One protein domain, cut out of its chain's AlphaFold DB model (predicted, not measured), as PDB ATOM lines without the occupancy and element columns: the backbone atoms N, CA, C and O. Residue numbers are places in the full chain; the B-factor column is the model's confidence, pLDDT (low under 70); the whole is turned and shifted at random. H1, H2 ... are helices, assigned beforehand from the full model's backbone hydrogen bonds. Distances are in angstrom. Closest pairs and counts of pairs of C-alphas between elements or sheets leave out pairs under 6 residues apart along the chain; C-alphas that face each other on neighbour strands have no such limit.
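What this domain is: This is residues 252 to 406 of the 605 residues of an uncharacterized protein of Xanthomonadales bacterium (UniProt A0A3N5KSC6). Seven helices lie roughly alongside one another, with H7 in the middle: H1, H2 and H3 pack together on one side of it, and H8, H9 and H10 gather on the other. The short helices H4 and H5 follow one another beyond H3, while short H6 crosses near the ends where H7 and H9 begin. The 155 printed residues include ten named helices, H1 to H10 in chain order, and no named strand; the class is all helix. The whole is compact, with a radius of gyration of the C-alphas of 14.6 A, and rounded, spanning 38 by 33 by 27 A.

How they stand to each other: H1, residues 255 to 266, and H2, residues 270 to 283, form a helical hairpin at a shallow tilt of 14 degrees; their closest C-alphas, Ala 261 and Ala 273, are 4.1 A apart. H3, residues 288 to 296, forms a hairpin with H2 and touches H1, the closest C-alphas there being Ala 258 and Ala 290, 5.8 A apart. H4, residues 307 to 313, touches H3 at a steep tilt of 63 degrees, with C-alphas 291 and 309 closest at 4.6 A. H5, residues 318 to 321, touches H4, with C-alphas 310 and 321 closest at 5.1 A. H6, residues 327 to 333, and the hub H7, residues 336 to 351, only just touch, and only at the corner, with 3 pairs of C-alphas within 8 A, the closest being Leu 333 and Gly 339 at 5.5 A. H7 touches H1, with C-alphas 262 and 340 closest at 5.3 A, and H3, with C-alphas 296 and 339 closest at 5.5 A. H7, H8, residues 354 to 365, and H9, residues 372 to 385, form an up-and-down bundle, each running against the one before. H9 and H10, residues 388 to 398, form a hairpin, with C-alphas 379 and 391 closest at 4.5 A; H7 and H10 are apart. In each named helix but H5, which is too short for such a pair, every O i to N i+4 pair is within hydrogen-bond range.

Where its parts are: H1 begins at C-alpha 255, (142.583, 159.135, 151.988). H7, the longest helix, measures 22.1 A from C-alpha 336, (159.991, 165.486, 158.121), to C-alpha 351; H2 measures 19.9 A and H9 19.7 A. H10 ends at C-alpha 398, (152.950, 186.014, 160.927).

The domain as a whole: The two C-alphas farthest apart, Arg 252 and Arg 400, are 43.5 A apart. The printed part has no cut, and no link between named helices is long. Its mean pLDDT is 86.5, with residues 300 to 305 and 366 to 367 under 70.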
ATOM      1  N   ARG A 252     140.168 152.378 146.127       87.31
ATOM      2  CA  ARG A 252     139.931 153.562 145.274       87.31
ATOM      3  C   ARG A 252     139.864 154.890 146.041       87.31
ATOM      4  O   ARG A 252     139.783 155.932 145.400       87.31
ATOM      5  N   ASP A 253     139.870 154.872 147.372       85.25
ATOM      6  CA  ASP A 253     139.933 156.101 148.171       85.25
ATOM      7  C   ASP A 253     141.391 156.573 148.275       85.25
ATOM      8  O   ASP A 253     142.286 155.772 148.540       85.25
ATOM      9  N   ALA A 254     141.643 157.864 148.053       90.44
ATOM     10  CA  ALA A 254     142.963 158.474 148.206       90.44
ATOM     11  C   ALA A 254     143.357 158.648 149.684       90.44
ATOM     12  O   ALA A 254     144.545 158.623 150.013       90.44
ATOM     13  N   THR A 255     142.373 158.775 150.579       93.12
ATOM     14  CA  THR A 255     142.583 159.135 151.988       93.12
ATOM     15  C   THR A 255     143.458 158.134 152.745       93.12
ATOM     16  O   THR A 255     144.421 158.569 153.380       93.12
ATOM     17  N   PRO A 256     143.220 156.805 152.678       95.44
ATOM     18  CA  PRO A 256     144.073 155.842 153.370       95.44
ATOM     19  C   PRO A 256     145.531 155.898 152.904       95.44
ATOM     20  O   PRO A 256     146.441 155.778 153.717       95.44
ATOM     21  N   TYR A 257     145.772 156.137 151.610       96.44
ATOM     22  CA  TYR A 257     147.129 156.299 151.083       96.44
ATOM     23  C   TYR A 257     147.792 157.575 151.611       96.44
ATOM     24  O   TYR A 257     148.960 157.543 151.994       96.44
ATOM     25  N   ALA A 258     147.058 158.691 151.661       96.00
ATOM     26  CA  ALA A 258     147.569 159.942 152.208       96.00
ATOM     27  C   ALA A 258     147.880 159.816 153.709       96.00
ATOM     28  O   ALA A 258     148.950 160.232 154.151       96.00
ATOM     29  N   GLY A 259     146.998 159.176 154.480       96.06
ATOM     30  CA  GLY A 259     147.228 158.867 155.890       96.06
ATOM     31  C   GLY A 259     148.442 157.963 156.114       96.06
ATOM     32  O   GLY A 259     149.270 158.249 156.979       96.06
ATOM     33  N   GLU A 260     148.603 156.919 155.294       96.81
ATOM     34  CA  GLU A 260     149.782 156.046 155.311       96.81
ATOM     35  C   GLU A 260     151.065 156.838 154.997       96.81
ATOM     36  O   GLU A 260     152.058 156.683 155.705       96.81
ATOM     37  N   ALA A 261     151.038 157.747 154.014       96.12
ATOM     38  CA  ALA A 261     152.174 158.609 153.685       96.12
ATOM     39  C   ALA A 261     152.584 159.510 154.862       96.12
ATOM     40  O   ALA A 261     153.765 159.591 155.201       96.12
ATOM     41  N   VAL A 262     151.616 160.150 155.526       96.44
ATOM     42  CA  VAL A 262     151.876 161.007 156.694       96.44
ATOM     43  C   VAL A 262     152.415 160.194 157.874       96.44
ATOM     44  O   VAL A 262     153.390 160.603 158.505       96.44
ATOM     45  N   ALA A 263     151.838 159.020 158.148       97.00
ATOM     46  CA  ALA A 263     152.324 158.125 159.194       97.00
ATOM     47  C   ALA A 263     153.769 157.665 158.924       97.00
ATOM     48  O   ALA A 263     154.591 157.628 159.836       97.00
ATOM     49  N   GLN A 264     154.108 157.382 157.663       96.00
ATOM     50  CA  GLN A 264     155.462 157.003 157.255       96.00
ATOM     51  C   GLN A 264     156.464 158.161 157.353       96.00
ATOM     52  O   GLN A 264     157.602 157.938 157.767       96.00
ATOM     53  N   LEU A 265     156.052 159.402 157.060       93.44
ATOM     54  CA  LEU A 265     156.873 160.590 157.329       93.44
ATOM     55  C   LEU A 265     157.199 160.720 158.823       93.44
ATOM     56  O   LEU A 265     158.342 161.006 159.171       93.44
ATOM     57  N   TRP A 266     156.240 160.451 159.717       93.31
ATOM     58  CA  TRP A 266     156.507 160.415 161.164       93.31
ATOM     59  C   TRP A 266     157.463 159.309 161.590       93.31
ATOM     60  O   TRP A 266     158.220 159.497 162.539       93.31
ATOM     61  N   LEU A 267     157.465 158.182 160.884       95.06
ATOM     62  CA  LEU A 267     158.405 157.085 161.119       95.06
ATOM     63  C   LEU A 267     159.787 157.331 160.487       95.06
ATOM     64  O   LEU A 267     160.659 156.473 160.610       95.06
ATOM     65  N   GLY A 268     159.991 158.458 159.791       92.50
ATOM     66  CA  GLY A 268     161.233 158.768 159.075       92.50
ATOM     67  C   GLY A 268     161.447 157.931 157.807       92.50
ATOM     68  O   GLY A 268     162.564 157.846 157.300       92.50
ATOM     69  N   ARG A 269     160.397 157.291 157.279       93.38
ATOM     70  CA  ARG A 269     160.473 156.367 156.136       93.38
ATOM     71  C   ARG A 269     160.042 157.048 154.840       93.38
ATOM     72  O   ARG A 269     158.967 156.787 154.300       93.38
ATOM     73  N   ARG A 270     160.885 157.955 154.336       89.69
ATOM     74  CA  ARG A 270     160.559 158.811 153.177       89.69
ATOM     75  C   ARG A 270     160.229 158.060 151.891       89.69
ATOM     76  O   ARG A 270     159.279 158.437 151.214       89.69
ATOM     77  N   SER A 271     160.973 157.009 151.556       90.69
ATOM     78  CA  SER A 271     160.741 156.226 150.333       90.69
ATOM     79  C   SER A 271     159.350 155.581 150.331       90.69
ATOM     80  O   SER A 271     158.614 155.644 149.347       90.69
ATOM     81  N   GLU A 272     158.955 155.017 151.469       94.56
ATOM     82  CA  GLU A 272     157.640 154.411 151.677       94.56
ATOM     83  C   GLU A 272     156.534 155.469 151.710       94.56
ATOM     84  O   GLU A 272     155.461 155.258 151.143       94.56
ATOM     85  N   ALA A 273     156.810 156.634 152.304       93.94
ATOM     86  CA  ALA A 273     155.901 157.769 152.271       93.94
ATOM     87  C   ALA A 273     155.653 158.261 150.834       93.94
ATOM     88  O   ALA A 273     154.503 158.467 150.455       93.94
ATOM     89  N   ALA A 274     156.699 158.381 150.011       91.94
ATOM     90  CA  ALA A 274     156.592 158.785 148.608       91.94
ATOM     91  C   ALA A 274     155.807 157.771 147.760       91.94
ATOM     92  O   ALA A 274     155.009 158.157 146.897       91.94
ATOM     93  N   ALA A 275     155.976 156.471 148.028       93.56
ATOM     94  CA  ALA A 275     155.187 155.422 147.390       93.56
ATOM     95  C   ALA A 275     153.696 155.533 147.755       93.56
ATOM     96  O   ALA A 275     152.836 155.494 146.870       93.56
ATOM     97  N   ALA A 276     153.383 155.738 149.040       95.25
ATOM     98  CA  ALA A 276     152.014 155.937 149.504       95.25
ATOM     99  C   ALA A 276     151.398 157.231 148.934       95.25
ATOM    100  O   ALA A 276     150.288 157.195 148.405       95.25
ATOM    101  N   ALA A 277     152.136 158.344 148.922       93.62
ATOM    102  CA  ALA A 277     151.702 159.614 148.337       93.62
ATOM    103  C   ALA A 277     151.403 159.496 146.832       93.62
ATOM    104  O   ALA A 277     150.384 159.993 146.352       93.62
ATOM    105  N   SER A 278     152.242 158.766 146.091       92.12
ATOM    106  CA  SER A 278     152.000 158.454 144.676       92.12
ATOM    107  C   SER A 278     150.725 157.627 144.484       92.12
ATOM    108  O   SER A 278     149.971 157.849 143.536       92.12
ATOM    109  N   GLY A 279     150.454 156.701 145.409       93.31
ATOM    110  CA  GLY A 279     149.199 155.957 145.471       93.31
ATOM    111  C   GLY A 279     147.988 156.871 145.665       93.31
ATOM    112  O   GLY A 279     147.037 156.767 144.893       93.31
ATOM    113  N   ALA A 280     148.052 157.807 146.620       93.31
ATOM    114  CA  ALA A 280     146.990 158.785 146.874       93.31
ATOM    115  C   ALA A 280     146.696 159.631 145.625       93.31
ATOM    116  O   ALA A 280     145.551 159.723 145.182       93.31
ATOM    117  N   TRP A 281     147.750 160.169 145.001       91.31
ATOM    118  CA  TRP A 281     147.647 160.967 143.781       91.31
ATOM    119  C   TRP A 281     147.033 160.189 142.617       91.31
ATOM    120  O   TRP A 281     146.220 160.728 141.872       91.31
ATOM    121  N   LYS A 282     147.378 158.903 142.467       92.69
ATOM    122  CA  LYS A 282     146.800 158.042 141.430       92.69
ATOM    123  C   LYS A 282     145.297 157.826 141.624       92.69
ATOM    124  O   LYS A 282     144.588 157.741 140.624       92.69
ATOM    125  N   GLN A 283     144.820 157.722 142.867       91.88
ATOM    126  CA  GLN A 283     143.388 157.565 143.138       91.88
ATOM    127  C   GLN A 283     142.614 158.860 142.875       91.88
ATOM    128  O   GLN A 283     141.548 158.817 142.262       91.88
ATOM    129  N   ASN A 284     143.147 160.010 143.304       87.56
ATOM    130  CA  ASN A 284     142.516 161.304 143.067       87.56
ATOM    131  C   ASN A 284     143.542 162.443 142.860       87.56
ATOM    132  O   ASN A 284     143.957 163.083 143.826       87.56
ATOM    133  N   PRO A 285     143.888 162.777 141.599       87.44
ATOM    134  CA  PRO A 285     144.767 163.909 141.273       87.44
ATOM    135  C   PRO A 285     144.193 165.295 141.625       87.44
ATOM    136  O   PRO A 285     144.883 166.313 141.546       87.44
ATOM    137  N   TYR A 286     142.908 165.367 141.970       83.31
ATOM    138  CA  TYR A 286     142.228 166.615 142.308       83.31
ATOM    139  C   TYR A 286     142.061 166.811 143.818       83.31
ATOM    140  O   TYR A 286     141.531 167.839 144.229       83.31
ATOM    141  N   ASP A 287     142.513 165.861 144.643       82.69
ATOM    142  CA  ASP A 287     142.505 165.990 146.100       82.69
ATOM    143  C   ASP A 287     143.694 166.853 146.580       82.69
ATOM    144  O   ASP A 287     144.855 166.473 146.376       82.69
ATOM    145  N   PRO A 288     143.445 168.007 147.234       87.56
ATOM    146  CA  PRO A 288     144.501 168.845 147.795       87.56
ATOM    147  C   PRO A 288     145.360 168.144 148.850       87.56
ATOM    148  O   PRO A 288     146.546 168.463 148.938       87.56
ATOM    149  N   VAL A 289     144.824 167.180 149.614       90.38
ATOM    150  CA  VAL A 289     145.630 166.412 150.577       90.38
ATOM    151  C   VAL A 289     146.583 165.483 149.841       90.38
ATOM    152  O   VAL A 289     147.777 165.493 150.137       90.38
ATOM    153  N   ALA A 290     146.089 164.722 148.858       90.81
ATOM    154  CA  ALA A 290     146.923 163.863 148.018       90.81
ATOM    155  C   ALA A 290     148.044 164.666 147.330       90.81
ATOM    156  O   ALA A 290     149.208 164.266 147.338       90.81
ATOM    157  N   ALA A 291     147.709 165.838 146.789       90.50
ATOM    158  CA  ALA A 291     148.666 166.754 146.179       90.50
ATOM    159  C   ALA A 291     149.722 167.264 147.175       90.50
ATOM    160  O   ALA A 291     150.914 167.321 146.863       90.50
ATOM    161  N   LEU A 292     149.282 167.621 148.384       90.75
ATOM    162  CA  LEU A 292     150.148 168.091 149.453       90.75
ATOM    163  C   LEU A 292     151.108 166.992 149.910       90.75
ATOM    164  O   LEU A 292     152.300 167.254 150.003       90.75
ATOM    165  N   VAL A 293     150.647 165.758 150.144       92.56
ATOM    166  CA  VAL A 293     151.553 164.678 150.574       92.56
ATOM    167  C   VAL A 293     152.600 164.351 149.512       92.56
ATOM    168  O   VAL A 293     153.746 164.118 149.878       92.56
ATOM    169  N   VAL A 294     152.277 164.458 148.216       91.31
ATOM    170  CA  VAL A 294     153.278 164.340 147.137       91.31
ATOM    171  C   VAL A 294     154.377 165.397 147.280       91.31
ATOM    172  O   VAL A 294     155.556 165.061 147.174       91.31
ATOM    173  N   LEU A 295     154.012 166.654 147.566       88.38
ATOM    174  CA  LEU A 295     154.977 167.730 147.829       88.38
ATOM    175  C   LEU A 295     155.827 167.456 149.071       88.38
ATOM    176  O   LEU A 295     157.036 167.671 149.035       88.38
ATOM    177  N   LEU A 296     155.206 166.977 150.152       89.00
ATOM    178  CA  LEU A 296     155.880 166.703 151.426       89.00
ATOM    179  C   LEU A 296     156.874 165.536 151.327       89.00
ATOM    180  O   LEU A 296     157.837 165.491 152.086       89.00
ATOM    181  N   THR A 297     156.655 164.601 150.400       89.19
ATOM    182  CA  THR A 297     157.498 163.406 150.219       89.19
ATOM    183  C   THR A 297     158.504 163.513 149.069       89.19
ATOM    184  O   THR A 297     159.241 162.563 148.818       89.19
ATOM    185  N   ALA A 298     158.527 164.627 148.333       82.75
ATOM    186  CA  ALA A 298     159.391 164.782 147.165       82.75
ATOM    187  C   ALA A 298     160.880 164.900 147.555       82.75
ATOM    188  O   ALA A 298     161.256 165.750 148.364       82.75
ATOM    189  N   GLU A 299     161.740 164.085 146.935       73.31
ATOM    190  CA  GLU A 299     163.193 164.114 147.153       73.31
ATOM    191  C   GLU A 299     163.867 165.312 146.456       73.31
ATOM    192  O   GLU A 299     163.580 165.632 145.300       73.31
ATOM    193  N   GLU A 300     164.812 165.961 147.140       65.19
ATOM    194  CA  GLU A 300     165.681 167.002 146.565       65.19
ATOM    195  C   GLU A 300     166.915 166.373 145.883       65.19
ATOM    196  O   GLU A 300     167.461 165.408 146.421       65.19
ATOM    197  N   PRO A 301     167.406 166.889 144.731       49.81
ATOM    198  CA  PRO A 301     166.899 168.008 143.928       49.81
ATOM    199  C   PRO A 301     165.895 167.573 142.841       49.81
ATOM    200  O   PRO A 301     165.461 168.383 142.025       49.81
ATOM    201  N   LYS A 302     165.515 166.288 142.800       50.75
ATOM    202  CA  LYS A 302     164.603 165.702 141.800       50.75
ATOM    203  C   LYS A 302     163.129 166.035 142.077       50.75
ATOM    204  O   LYS A 302     162.260 165.226 141.760       50.75
ATOM    205  N   ARG A 303     162.832 167.226 142.619       56.53
ATOM    206  CA  ARG A 303     161.481 167.768 142.855       56.53
ATOM    207  C   ARG A 303     160.747 168.043 141.534       56.53
ATOM    208  O   ARG A 303     160.244 169.135 141.289       56.53
ATOM    209  N   THR A 304     160.619 167.048 140.664       58.38
ATOM    210  CA  THR A 304     159.641 167.041 139.581       58.38
ATOM    211  C   THR A 304     158.276 166.780 140.196       58.38
ATOM    212  O   THR A 304     157.670 165.728 140.004       58.38
ATOM    213  N   VAL A 305     157.803 167.731 140.999       64.88
ATOM    214  CA  VAL A 305     156.438 167.699 141.494       64.88
ATOM    215  C   VAL A 305     155.553 168.102 140.326       64.88
ATOM    216  O   VAL A 305     155.757 169.197 139.771       64.88
ATOM    217  N   PRO A 306     154.595 167.248 139.919       75.56
ATOM    218  CA  PRO A 306     153.737 167.552 138.791       75.56
ATOM    219  C   PRO A 306     153.148 168.949 138.957       75.56
ATOM    220  O   PRO A 306     152.621 169.282 140.020       75.56
ATOM    221  N   MET A 307     153.225 169.774 137.910       81.62
ATOM    222  CA  MET A 307     152.581 171.092 137.903       81.62
ATOM    223  C   MET A 307     151.101 170.974 138.309       81.62
ATOM    224  O   MET A 307     150.572 171.831 139.006       81.62
ATOM    225  N   ALA A 308     150.460 169.858 137.943       82.81
ATOM    226  CA  ALA A 308     149.124 169.498 138.396       82.81
ATOM    227  C   ALA A 308     148.997 169.441 139.932       82.81
ATOM    228  O   ALA A 308     148.108 170.085 140.470       82.81
ATOM    229  N   ALA A 309     149.897 168.756 140.649       84.19
ATOM    230  CA  ALA A 309     149.847 168.671 142.112       84.19
ATOM    231  C   ALA A 309     150.029 170.046 142.766       84.19
ATOM    232  O   ALA A 309     149.279 170.412 143.668       84.19
ATOM    233  N   ARG A 310     150.958 170.859 142.249       85.19
ATOM    234  CA  ARG A 310     151.147 172.245 142.709       85.19
ATOM    235  C   ARG A 310     149.896 173.099 142.518       85.19
ATOM    236  O   ARG A 310     149.464 173.760 143.456       85.19
ATOM    237  N   ARG A 311     149.261 173.022 141.346       83.69
ATOM    238  CA  ARG A 311     147.982 173.694 141.063       83.69
ATOM    239  C   ARG A 311     146.858 173.230 141.987       83.69
ATOM    240  O   ARG A 311     146.085 174.063 142.461       83.69
ATOM    241  N   THR A 312     146.776 171.929 142.262       85.56
ATOM    242  CA  THR A 312     145.769 171.364 143.166       85.56
ATOM    243  C   THR A 312     145.973 171.880 144.591       85.56
ATOM    244  O   THR A 312     145.040 172.419 145.177       85.56
ATOM    245  N   VAL A 313     147.189 171.815 145.142       86.69
ATOM    246  CA  VAL A 313     147.451 172.287 146.515       86.69
ATOM    247  C   VAL A 313     147.378 173.812 146.648       86.69
ATOM    248  O   VAL A 313     147.091 174.334 147.728       86.69
ATOM    249  N   ALA A 314     147.564 174.547 145.546       85.50
ATOM    250  CA  ALA A 314     147.413 175.997 145.523       85.50
ATOM    251  C   ALA A 314     145.988 176.441 145.883       85.50
ATOM    252  O   ALA A 314     145.802 177.585 146.295       85.50
ATOM    253  N   ALA A 315     145.003 175.523 145.799       80.69
ATOM    254  CA  ALA A 315     143.682 175.632 146.433       80.69
ATOM    255  C   ALA A 315     143.756 176.172 147.866       80.69
ATOM    256  O   ALA A 315     142.972 177.038 148.242       80.69
ATOM    257  N   TRP A 316     144.722 175.672 148.628       85.62
ATOM    258  CA  TRP A 316     144.935 175.987 150.030       85.62
ATOM    259  C   TRP A 316     146.077 176.968 150.268       85.62
ATOM    260  O   TRP A 316     145.985 177.790 151.177       85.62
ATOM    261  N   TYR A 317     147.132 176.896 149.455       88.12
ATOM    262  CA  TYR A 317     148.328 177.726 149.610       88.12
ATOM    263  C   TYR A 317     148.738 178.310 148.253       88.12
ATOM    264  O   TYR A 317     149.522 177.686 147.537       88.12
ATOM    265  N   PRO A 318     148.227 179.497 147.874       88.06
ATOM    266  CA  PRO A 318     148.454 180.080 146.550       88.06
ATOM    267  C   PRO A 318     149.931 180.153 146.138       88.06
ATOM    268  O   PRO A 318     150.258 179.940 144.974       88.06
ATOM    269  N   ASP A 319     150.834 180.394 147.091       88.00
ATOM    270  CA  ASP A 319     152.272 180.504 146.832       88.00
ATOM    271  C   ASP A 319     152.931 179.189 146.376       88.00
ATOM    272  O   ASP A 319     153.986 179.232 145.741       88.00
ATOM    273  N   LEU A 320     152.318 178.022 146.635       86.00
ATOM    274  CA  LEU A 320     152.840 176.717 146.195       86.00
ATOM    275  C   LEU A 320     152.722 176.487 144.680       86.00
ATOM    276  O   LEU A 320     153.299 175.532 144.160       86.00
ATOM    277  N   GLU A 321     151.998 177.349 143.960       82.75
ATOM    278  CA  GLU A 321     151.929 177.300 142.496       82.75
ATOM    279  C   GLU A 321     153.176 177.910 141.824       82.75
ATOM    280  O   GLU A 321     153.459 177.614 140.663       82.75
ATOM    281  N   THR A 322     153.927 178.757 142.540       78.12
ATOM    282  CA  THR A 322     155.036 179.556 141.984       78.12
ATOM    283  C   THR A 322     156.354 178.779 141.863       78.12
ATOM    284  O   THR A 322     156.614 177.852 142.630       78.12
ATOM    285  N   GLU A 323     157.207 179.163 140.900       75.75
ATOM    286  CA  GLU A 323     158.566 178.620 140.738       75.75
ATOM    287  C   GLU A 323     159.624 179.735 140.649       75.75
ATOM    288  O   GLU A 323     159.438 180.673 139.867       75.75
ATOM    289  N   PRO A 324     160.750 179.622 141.385       79.00
ATOM    290  CA  PRO A 324     161.005 178.617 142.419       79.00
ATOM    291  C   PRO A 324     160.125 178.841 143.665       79.00
ATOM    292  O   PRO A 324     159.838 179.987 144.006       79.00
ATOM    293  N   LEU A 325     159.744 177.769 144.379       81.88
ATOM    294  CA  LEU A 325     158.965 177.877 145.632       81.88
ATOM    295  C   LEU A 325     159.606 178.872 146.619       81.88
ATOM    296  O   LEU A 325     160.838 178.871 146.731       81.88
ATOM    297  N   PRO A 326     158.834 179.645 147.408       84.88
ATOM    298  CA  PRO A 326     159.393 180.556 148.406       84.88
ATOM    299  C   PRO A 326     160.368 179.855 149.361       84.88
ATOM    300  O   PRO A 326     160.108 178.743 149.826       84.88
ATOM    301  N   ALA A 327     161.492 180.503 149.683       84.00
ATOM    302  CA  ALA A 327     162.565 179.888 150.473       84.00
ATOM    303  C   ALA A 327     162.083 179.364 151.838       84.00
ATOM    304  O   ALA A 327     162.463 178.266 152.240       84.00
ATOM    305  N   ALA A 328     161.195 180.110 152.499       82.31
ATOM    306  CA  ALA A 328     160.612 179.720 153.779       82.31
ATOM    307  C   ALA A 328     159.771 178.433 153.669       82.31
ATOM    308  O   ALA A 328     159.875 177.553 154.520       82.31
ATOM    309  N   PHE A 329     159.016 178.271 152.575       86.88
ATOM    310  CA  PHE A 329     158.251 177.049 152.313       86.88
ATOM    311  C   PHE A 329     159.178 175.877 151.990       86.88
ATOM    312  O   PHE A 329     158.967 174.781 152.494       86.88
ATOM    313  N   ARG A 330     160.240 176.088 151.195       84.94
ATOM    314  CA  ARG A 330     161.211 175.019 150.887       84.94
ATOM    315  C   ARG A 330     161.880 174.469 152.143       84.94
ATOM    316  O   ARG A 330     162.036 173.256 152.248       84.94
ATOM    317  N   ALA A 331     162.264 175.350 153.069       83.38
ATOM    318  CA  ALA A 331     162.885 174.970 154.335       83.38
ATOM    319  C   ALA A 331     161.930 174.150 155.214       83.38
ATOM    320  O   ALA A 331     162.320 173.126 155.770       83.38
ATOM    321  N   GLU A 332     160.667 174.564 155.300       86.69
ATOM    322  CA  GLU A 332     159.654 173.854 156.078       86.69
ATOM    323  C   GLU A 332     159.290 172.498 155.456       86.69
ATOM    324  O   GLU A 332     159.277 171.488 156.157       86.69
ATOM    325  N   LEU A 333     159.097 172.444 154.132       84.50
ATOM    326  CA  LEU A 333     158.824 171.208 153.387       84.50
ATOM    327  C   LEU A 333     159.993 170.210 153.432       84.50
ATOM    328  O   LEU A 333     159.781 169.018 153.248       84.50
ATOM    329  N   ALA A 334     161.225 170.667 153.675       82.12
ATOM    330  CA  ALA A 334     162.384 169.785 153.814       82.12
ATOM    331  C   ALA A 334     162.447 169.058 155.172       82.12
ATOM    332  O   ALA A 334     163.195 168.087 155.303       82.12
ATOM    333  N   SER A 335     161.686 169.496 156.181       85.62
ATOM    334  CA  SER A 335     161.680 168.899 157.520       85.62
ATOM    335  C   SER A 335     160.601 167.825 157.643       85.62
ATOM    336  O   SER A 335     159.420 168.150 157.606       85.62
ATOM    337  N   ASP A 336     160.973 166.569 157.906       83.06
ATOM    338  CA  ASP A 336     159.991 165.486 158.121       83.06
ATOM    339  C   ASP A 336     159.063 165.765 159.297       83.06
ATOM    340  O   ASP A 336     157.858 165.541 159.215       83.06
ATOM    341  N   ALA A 337     159.602 166.334 160.374       85.00
ATOM    342  CA  ALA A 337     158.812 166.719 161.532       85.00
ATOM    343  C   ALA A 337     157.772 167.799 161.191       85.00
ATOM    344  O   ALA A 337     156.658 167.739 161.701       85.00
ATOM    345  N   ALA A 338     158.115 168.798 160.372       86.38
ATOM    346  CA  ALA A 338     157.146 169.807 159.937       86.38
ATOM    347  C   ALA A 338     156.177 169.236 158.898       86.38
ATOM    348  O   ALA A 338     154.967 169.396 159.036       86.38
ATOM    349  N   GLY A 339     156.691 168.507 157.908       88.19
ATOM    350  CA  GLY A 339     155.893 167.990 156.810       88.19
ATOM    351  C   GLY A 339     154.823 167.010 157.274       88.19
ATOM    352  O   GLY A 339     153.669 167.100 156.871       88.19
ATOM    353  N   SER A 340     155.161 166.140 158.216       89.06
ATOM    354  CA  SER A 340     154.202 165.236 158.842       89.06
ATOM    355  C   SER A 340     153.143 165.943 159.700       89.06
ATOM    356  O   SER A 340     151.979 165.556 159.646       89.06
ATOM    357  N   ARG A 341     153.485 167.016 160.433       89.94
ATOM    358  CA  ARG A 341     152.486 167.835 161.146       89.94
ATOM    359  C   ARG A 341     151.558 168.562 160.184       89.94
ATOM    360  O   ARG A 341     150.353 168.546 160.399       89.94
ATOM    361  N   ILE A 342     152.093 169.143 159.111       91.25
ATOM    362  CA  ILE A 342     151.306 169.791 158.054       91.25
ATOM    363  C   ILE A 342     150.382 168.766 157.389       91.25
ATOM    364  O   ILE A 342     149.190 169.027 157.229       91.25
ATOM    365  N   GLY A 343     150.904 167.589 157.044       91.94
ATOM    366  CA  GLY A 343     150.129 166.489 156.478       91.94
ATOM    367  C   GLY A 343     149.001 166.047 157.408       91.94
ATOM    368  O   GLY A 343     147.849 166.017 156.987       91.94
ATOM    369  N   ALA A 344     149.308 165.794 158.685       93.25
ATOM    370  CA  ALA A 344     148.319 165.417 159.691       93.25
ATOM    371  C   ALA A 344     147.273 166.521 159.893       93.25
ATOM    372  O   ALA A 344     146.085 166.241 159.831       93.25
ATOM    373  N   ALA A 345     147.684 167.783 160.033       91.12
ATOM    374  CA  ALA A 345     146.782 168.922 160.177       91.12
ATOM    375  C   ALA A 345     145.781 169.027 159.023       91.12
ATOM    376  O   ALA A 345     144.589 169.224 159.249       91.12
ATOM    377  N   ASN A 346     146.261 168.884 157.785       91.94
ATOM    378  CA  ASN A 346     145.417 168.966 156.600       91.94
ATOM    379  C   ASN A 346     144.481 167.756 156.495       91.94
ATOM    380  O   ASN A 346     143.287 167.946 156.269       91.94
ATOM    381  N   LEU A 347     144.988 166.544 156.737       91.12
ATOM    382  CA  LEU A 347     144.189 165.318 156.757       91.12
ATOM    383  C   LEU A 347     143.076 165.420 157.819       91.12
ATOM    384  O   LEU A 347     141.896 165.269 157.515       91.12
ATOM    385  N   LEU A 348     143.426 165.786 159.053       90.69
ATOM    386  CA  LEU A 348     142.466 165.974 160.139       90.69
ATOM    387  C   LEU A 348     141.478 167.104 159.822       90.69
ATOM    388  O   LEU A 348     140.290 166.923 160.042       90.69
ATOM    389  N   SER A 349     141.904 168.231 159.241       87.25
ATOM    390  CA  SER A 349     140.986 169.331 158.890       87.25
ATOM    391  C   SER A 349     139.916 168.952 157.863       87.25
ATOM    392  O   SER A 349     138.826 169.513 157.887       87.25
ATOM    393  N   VAL A 350     140.210 167.989 156.982       85.38
ATOM    394  CA  VAL A 350     139.262 167.515 155.964       85.38
ATOM    395  C   VAL A 350     138.284 166.491 156.540       85.38
ATOM    396  O   VAL A 350     137.126 166.451 156.124       85.38
ATOM    397  N   HIS A 351     138.727 165.663 157.488       85.38
ATOM    398  CA  HIS A 351     137.932 164.539 157.995       85.38
ATOM    399  C   HIS A 351     137.305 164.769 159.368       85.38
ATOM    400  O   HIS A 351     136.379 164.046 159.738       85.38
ATOM    401  N   TRP A 352     137.798 165.735 160.138       85.56
ATOM    402  CA  TRP A 352     137.299 166.047 161.471       85.56
ATOM    403  C   TRP A 352     136.490 167.342 161.477       85.56
ATOM    404  O   TRP A 352     136.717 168.236 160.661       85.56
ATOM    405  N   PRO A 353     135.579 167.499 162.450       81.69
ATOM    406  CA  PRO A 353     134.923 168.772 162.705       81.69
ATOM    407  C   PRO A 353     135.960 169.897 162.903       81.69
ATOM    408  O   PRO A 353     136.892 169.720 163.699       81.69
ATOM    409  N   PRO A 354     135.804 171.077 162.264       83.50
ATOM    410  CA  PRO A 354     136.830 172.125 162.261       83.50
ATOM    411  C   PRO A 354     137.297 172.566 163.652       83.50
ATOM    412  O   PRO A 354     138.476 172.838 163.867       83.50
ATOM    413  N   ARG A 355     136.390 172.589 164.639       85.31
ATOM    414  CA  ARG A 355     136.729 172.922 166.033       85.31
ATOM    415  C   ARG A 355     137.684 171.909 166.663       85.31
ATOM    416  O   ARG A 355     138.597 172.315 167.378       85.31
ATOM    417  N   ARG A 356     137.498 170.616 166.378       86.56
ATOM    418  CA  ARG A 356     138.364 169.547 166.889       86.56
ATOM    419  C   ARG A 356     139.725 169.575 166.196       86.56
ATOM    420  O   ARG A 356     140.740 169.516 166.881       86.56
ATOM    421  N   ALA A 357     139.752 169.760 164.874       89.69
ATOM    422  CA  ALA A 357     141.000 169.938 164.129       89.69
ATOM    423  C   ALA A 357     141.799 171.161 164.624       89.69
ATOM    424  O   ALA A 357     143.007 171.069 164.842       89.69
ATOM    425  N   LEU A 358     141.124 172.291 164.885       90.75
ATOM    426  CA  LEU A 358     141.752 173.480 165.469       90.75
ATOM    427  C   LEU A 358     142.309 173.210 166.871       90.75
ATOM    428  O   LEU A 358     143.391 173.688 167.202       90.75
ATOM    429  N   GLN A 359     141.569 172.481 167.708       90.06
ATOM    430  CA  GLN A 359     142.030 172.123 169.046       90.06
ATOM    431  C   GLN A 359     143.299 171.268 168.978       90.06
ATOM    432  O   GLN A 359     144.288 171.613 169.621       90.06
ATOM    433  N   TRP A 360     143.298 170.224 168.147       90.69
ATOM    434  CA  TRP A 360     144.477 169.388 167.930       90.69
ATOM    435  C   TRP A 360     145.674 170.217 167.449       90.69
ATOM    436  O   TRP A 360     146.776 170.082 167.971       90.69
ATOM    437  N   LEU A 361     145.458 171.147 166.513       90.75
ATOM    438  CA  LEU A 361     146.498 172.064 166.039       90.75
ATOM    439  C   LEU A 361     147.065 172.946 167.159       90.75
ATOM    440  O   LEU A 361     148.280 173.127 167.240       90.75
ATOM    441  N   LYS A 362     146.207 173.484 168.039       90.81
ATOM    442  CA  LYS A 362     146.639 174.257 169.216       90.81
ATOM    443  C   LYS A 362     147.520 173.393 170.119       90.81
ATOM    444  O   LYS A 362     148.622 173.815 170.452       90.81
ATOM    445  N   GLU A 363     147.079 172.180 170.443       88.75
ATOM    446  CA  GLU A 363     147.815 171.221 171.281       88.75
ATOM    447  C   GLU A 363     149.158 170.826 170.645       88.75
ATOM    448  O   GLU A 363     150.192 170.835 171.315       88.75
ATOM    449  N   ALA A 364     149.175 170.583 169.333       85.25
ATOM    450  CA  ALA A 364     150.374 170.253 168.573       85.25
ATOM    451  C   ALA A 364     151.401 171.398 168.506       85.25
ATOM    452  O   ALA A 364     152.594 171.128 168.352       85.25
ATOM    453  N   SER A 365     150.959 172.649 168.680       80.88
ATOM    454  CA  SER A 365     151.781 173.859 168.526       80.88
ATOM    455  C   SER A 365     152.262 174.484 169.848       80.88
ATOM    456  O   SER A 365     152.988 175.473 169.822       80.88
ATOM    457  N   THR A 366     151.883 173.938 171.012       68.06
ATOM    458  CA  THR A 366     151.970 174.592 172.346       68.06
ATOM    459  C   THR A 366     153.364 174.988 172.867       68.06
ATOM    460  O   THR A 366     153.460 175.599 173.926       68.06
ATOM    461  N   SER A 367     154.457 174.717 172.154       59.91
ATOM    462  CA  SER A 367     155.826 175.030 172.614       59.91
ATOM    463  C   SER A 367     156.794 175.436 171.501       59.91
ATOM    464  O   SER A 367     157.996 175.565 171.736       59.91
ATOM    465  N   ARG A 368     156.300 175.635 170.272       71.62
ATOM    466  CA  ARG A 368     157.143 175.782 169.083       71.62
ATOM    467  C   ARG A 368     156.635 176.899 168.178       71.62
ATOM    468  O   ARG A 368     155.436 177.037 167.968       71.62
ATOM    469  N   ALA A 369     157.561 177.653 167.588       73.38
ATOM    470  CA  ALA A 369     157.237 178.544 166.482       73.38
ATOM    471  C   ALA A 369     156.778 177.713 165.270       73.38
ATOM    472  O   ALA A 369     157.540 176.892 164.748       73.38
ATOM    473  N   MET A 370     155.524 177.904 164.859       81.81
ATOM    474  CA  MET A 370     154.997 177.319 163.627       81.81
ATOM    475  C   MET A 370     155.772 177.875 162.432       81.81
ATOM    476  O   MET A 370     156.086 179.066 162.391       81.81
ATOM    477  N   GLY A 371     156.063 177.017 161.454       86.94
ATOM    478  CA  GLY A 371     156.534 177.486 160.157       86.94
ATOM    479  C   GLY A 371     155.408 178.173 159.373       86.94
ATOM    480  O   GLY A 371     154.253 178.217 159.823       86.94
ATOM    481  N   PRO A 372     155.717 178.770 158.216       88.88
ATOM    482  CA  PRO A 372     154.737 179.537 157.466       88.88
ATOM    483  C   PRO A 372     153.573 178.711 156.899       88.88
ATOM    484  O   PRO A 372     152.428 179.142 157.014       88.88
ATOM    485  N   LEU A 373     153.796 177.512 156.360       88.81
ATOM    486  CA  LEU A 373     152.719 176.622 155.908       88.81
ATOM    487  C   LEU A 373     151.887 176.107 157.082       88.81
ATOM    488  O   LEU A 373     150.656 176.090 156.993       88.81
ATOM    489  N   GLU A 374     152.520 175.721 158.191       90.12
ATOM    490  CA  GLU A 374     151.816 175.314 159.414       90.12
ATOM    491  C   GLU A 374     150.932 176.462 159.940       90.12
ATOM    492  O   GLU A 374     149.748 176.258 160.216       90.12
ATOM    493  N   THR A 375     151.443 177.698 159.936       91.06
ATOM    494  CA  THR A 375     150.682 178.900 160.320       91.06
ATOM    495  C   THR A 375     149.508 179.168 159.377       91.06
ATOM    496  O   THR A 375     148.397 179.423 159.839       91.06
ATOM    497  N   LEU A 376     149.709 179.083 158.058       91.38
ATOM    498  CA  LEU A 376     148.625 179.248 157.084       91.38
ATOM    499  C   LEU A 376     147.551 178.164 157.241       91.38
ATOM    500  O   LEU A 376     146.362 178.460 157.139       91.38
ATOM    501  N   THR A 377     147.954 176.929 157.559       91.56
ATOM    502  CA  THR A 377     147.030 175.833 157.888       91.56
ATOM    503  C   THR A 377     146.212 176.175 159.127       91.56
ATOM    504  O   THR A 377     144.986 176.106 159.090       91.56
ATOM    505  N   PHE A 378     146.873 176.615 160.201       92.81
ATOM    506  CA  PHE A 378     146.216 177.032 161.434       92.81
ATOM    507  C   PHE A 378     145.194 178.143 161.188       92.81
ATOM    508  O   PHE A 378     144.056 178.042 161.638       92.81
ATOM    509  N   VAL A 379     145.577 179.191 160.455       92.62
ATOM    510  CA  VAL A 379     144.690 180.318 160.137       92.62
ATOM    511  C   VAL A 379     143.477 179.838 159.343       92.62
ATOM    512  O   VAL A 379     142.353 180.197 159.691       92.62
ATOM    513  N   ARG A 380     143.684 179.004 158.317       92.69
ATOM    514  CA  ARG A 380     142.605 178.434 157.498       92.69
ATOM    515  C   ARG A 380     141.597 177.671 158.362       92.69
ATOM    516  O   ARG A 380     140.415 178.015 158.377       92.69
ATOM    517  N   VAL A 381     142.089 176.723 159.160       89.56
ATOM    518  CA  VAL A 381     141.267 175.885 160.049       89.56
ATOM    519  C   VAL A 381     140.595 176.719 161.147       89.56
ATOM    520  O   VAL A 381     139.447 176.466 161.503       89.56
ATOM    521  N   ALA A 382     141.249 177.766 161.659       92.00
ATOM    522  CA  ALA A 382     140.651 178.680 162.631       92.00
ATOM    523  C   ALA A 382     139.473 179.477 162.040       92.00
ATOM    524  O   ALA A 382     138.443 179.629 162.701       92.00
ATOM    525  N   ILE A 383     139.578 179.935 160.785       88.25
ATOM    526  CA  ILE A 383     138.473 180.607 160.079       88.25
ATOM    527  C   ILE A 383     137.312 179.632 159.818       88.25
ATOM    528  O   ILE A 383     136.143 180.006 159.977       88.25
ATOM    529  N   GLU A 384     137.613 178.389 159.437       84.62
ATOM    530  CA  GLU A 384     136.623 177.317 159.253       84.62
ATOM    531  C   GLU A 384     135.903 176.984 160.569       84.62
ATOM    532  O   GLU A 384     134.674 176.917 160.606       84.62
ATOM    533  N   ALA A 385     136.642 176.888 161.678       86.25
ATOM    534  CA  ALA A 385     136.106 176.667 163.021       86.25
ATOM    535  C   ALA A 385     135.313 177.859 163.590       86.25
ATOM    536  O   ALA A 385     134.616 177.710 164.599       86.25
ATOM    537  N   GLY A 386     135.414 179.035 162.959       87.75
ATOM    538  CA  GLY A 386     134.802 180.281 163.417       87.75
ATOM    539  C   GLY A 386     135.564 180.983 164.546       87.75
ATOM    540  O   GLY A 386     135.076 181.987 165.061       87.75
ATOM    541  N   ASP A 387     136.760 180.512 164.910       93.50
ATOM    542  CA  ASP A 387     137.658 181.172 165.867       93.50
ATOM    543  C   ASP A 387     138.460 182.271 165.148       93.50
ATOM    544  O   ASP A 387     139.664 182.172 164.888       93.50
ATOM    545  N   LEU A 388     137.742 183.334 164.769       93.12
ATOM    546  CA  LEU A 388     138.291 184.455 164.000       93.12
ATOM    547  C   LEU A 388     139.399 185.196 164.770       93.12
ATOM    548  O   LEU A 388     140.285 185.799 164.162       93.12
ATOM    549  N   ASP A 389     139.384 185.139 166.101       94.75
ATOM    550  CA  ASP A 389     140.389 185.791 166.936       94.75
ATOM    551  C   ASP A 389     141.695 185.009 166.983       94.75
ATOM    552  O   ASP A 389     142.760 185.620 166.870       94.75
ATOM    553  N   ALA A 390     141.644 183.675 167.071       93.12
ATOM    554  CA  ALA A 390     142.841 182.859 166.890       93.12
ATOM    555  C   ALA A 390     143.449 183.061 165.496       93.12
ATOM    556  O   ALA A 390     144.658 183.279 165.398       93.12
ATOM    557  N   ALA A 391     142.621 183.083 164.443       93.62
ATOM    558  CA  ALA A 391     143.075 183.366 163.081       93.62
ATOM    559  C   ALA A 391     143.771 184.738 162.979       93.62
ATOM    560  O   ALA A 391     144.868 184.849 162.435       93.62
ATOM    561  N   GLY A 392     143.165 185.785 163.551       93.94
ATOM    562  CA  GLY A 392     143.717 187.142 163.528       93.94
ATOM    563  C   GLY A 392     145.026 187.288 164.306       93.94
ATOM    564  O   GLY A 392     145.945 187.958 163.832       93.94
ATOM    565  N   ARG A 393     145.144 186.638 165.474       92.69
ATOM    566  CA  ARG A 393     146.395 186.617 166.251       92.69
ATOM    567  C   ARG A 393     147.511 185.908 165.491       92.69
ATOM    568  O   ARG A 393     148.613 186.443 165.430       92.69
ATOM    569  N   ALA A 394     147.215 184.757 164.884       91.25
ATOM    570  CA  ALA A 394     148.184 184.012 164.085       91.25
ATOM    571  C   ALA A 394     148.662 184.825 162.870       91.25
ATOM    572  O   ALA A 394     149.865 184.942 162.669       91.25
ATOM    573  N   LEU A 395     147.759 185.482 162.130       91.44
ATOM    574  CA  LEU A 395     148.141 186.370 161.021       91.44
ATOM    575  C   LEU A 395     148.963 187.583 161.475       91.44
ATOM    576  O   LEU A 395     149.909 187.960 160.798       91.44
ATOM    577  N   THR A 396     148.634 188.184 162.622       90.31
ATOM    578  CA  THR A 396     149.397 189.327 163.164       90.31
ATOM    579  C   THR A 396     150.799 188.909 163.601       90.31
ATOM    580  O   THR A 396     151.753 189.656 163.410       90.31
ATOM    581  N   ALA A 397     150.934 187.724 164.200       86.88
ATOM    582  CA  ALA A 397     152.237 187.156 164.525       86.88
ATOM    583  C   ALA A 397     153.032 186.844 163.250       86.88
ATOM    584  O   ALA A 397     154.221 187.138 163.197       86.88
ATOM    585  N   PHE A 398     152.356 186.327 162.221       85.19
ATOM    586  CA  PHE A 398     152.950 186.014 160.927       85.19
ATOM    587  C   PHE A 398     153.464 187.259 160.187       85.19
ATOM    588  O   PHE A 398     154.577 187.247 159.684       85.19
ATOM    589  N   ASP A 399     152.703 188.358 160.185       84.62
ATOM    590  CA  ASP A 399     153.067 189.631 159.528       84.62
ATOM    591  C   ASP A 399     154.322 190.288 160.136       84.62
ATOM    592  O   ASP A 399     154.921 191.168 159.530       84.62
ATOM    593  N   ARG A 400     154.744 189.871 161.340       83.50
ATOM    594  CA  ARG A 400     155.994 190.337 161.967       83.50
ATOM    595  C   ARG A 400     157.231 189.602 161.457       83.50
ATOM    596  O   ARG A 400     158.336 190.080 161.705       83.50
ATOM    597  N   ASP A 401     157.070 188.458 160.796       79.69
ATOM    598  CA  ASP A 401     158.175 187.702 160.215       79.69
ATOM    599  C   ASP A 401     158.587 188.333 158.871       79.69
ATOM    600  O   ASP A 401     157.786 188.367 157.936       79.69
ATOM    601  N   PRO A 402     159.836 188.809 158.707       78.62
ATOM    602  CA  PRO A 402     160.307 189.339 157.434       78.62
ATOM    603  C   PRO A 402     160.129 188.383 156.248       78.62
ATOM    604  O   PRO A 402     159.899 188.851 155.130       78.62
ATOM    605  N   ALA A 403     160.187 187.068 156.486       70.44
ATOM    606  CA  ALA A 403     159.982 186.044 155.465       70.44
ATOM    607  C   ALA A 403     158.528 185.978 154.952       70.44
ATOM    608  O   ALA A 403     158.281 185.394 153.895       70.44
ATOM    609  N   ALA A 404     157.577 186.594 155.662       70.56
ATOM    610  CA  ALA A 404     156.161 186.629 155.315       70.56
ATOM    611  C   ALA A 404     155.787 187.713 154.294       70.56
ATOM    612  O   ALA A 404     154.807 187.539 153.572       70.56
ATOM    613  N   HIS A 405     156.546 188.813 154.201       78.88
ATOM    614  CA  HIS A 405     156.150 189.995 153.415       78.88
ATOM    615  C   HIS A 405     156.013 189.743 151.905       78.88
ATOM    616  O   HIS A 405     155.330 190.495 151.214       78.88
ATOM    617  N   GLY A 406     156.682 188.713 151.382       84.69
ATOM    618  CA  GLY A 406     156.617 188.334 149.968       84.69
ATOM    619  C   GLY A 406     155.548 187.290 149.642       84.69
ATOM    620  O   GLY A 406     155.442 186.900 148.483       84.69
TER     621      GLY A 406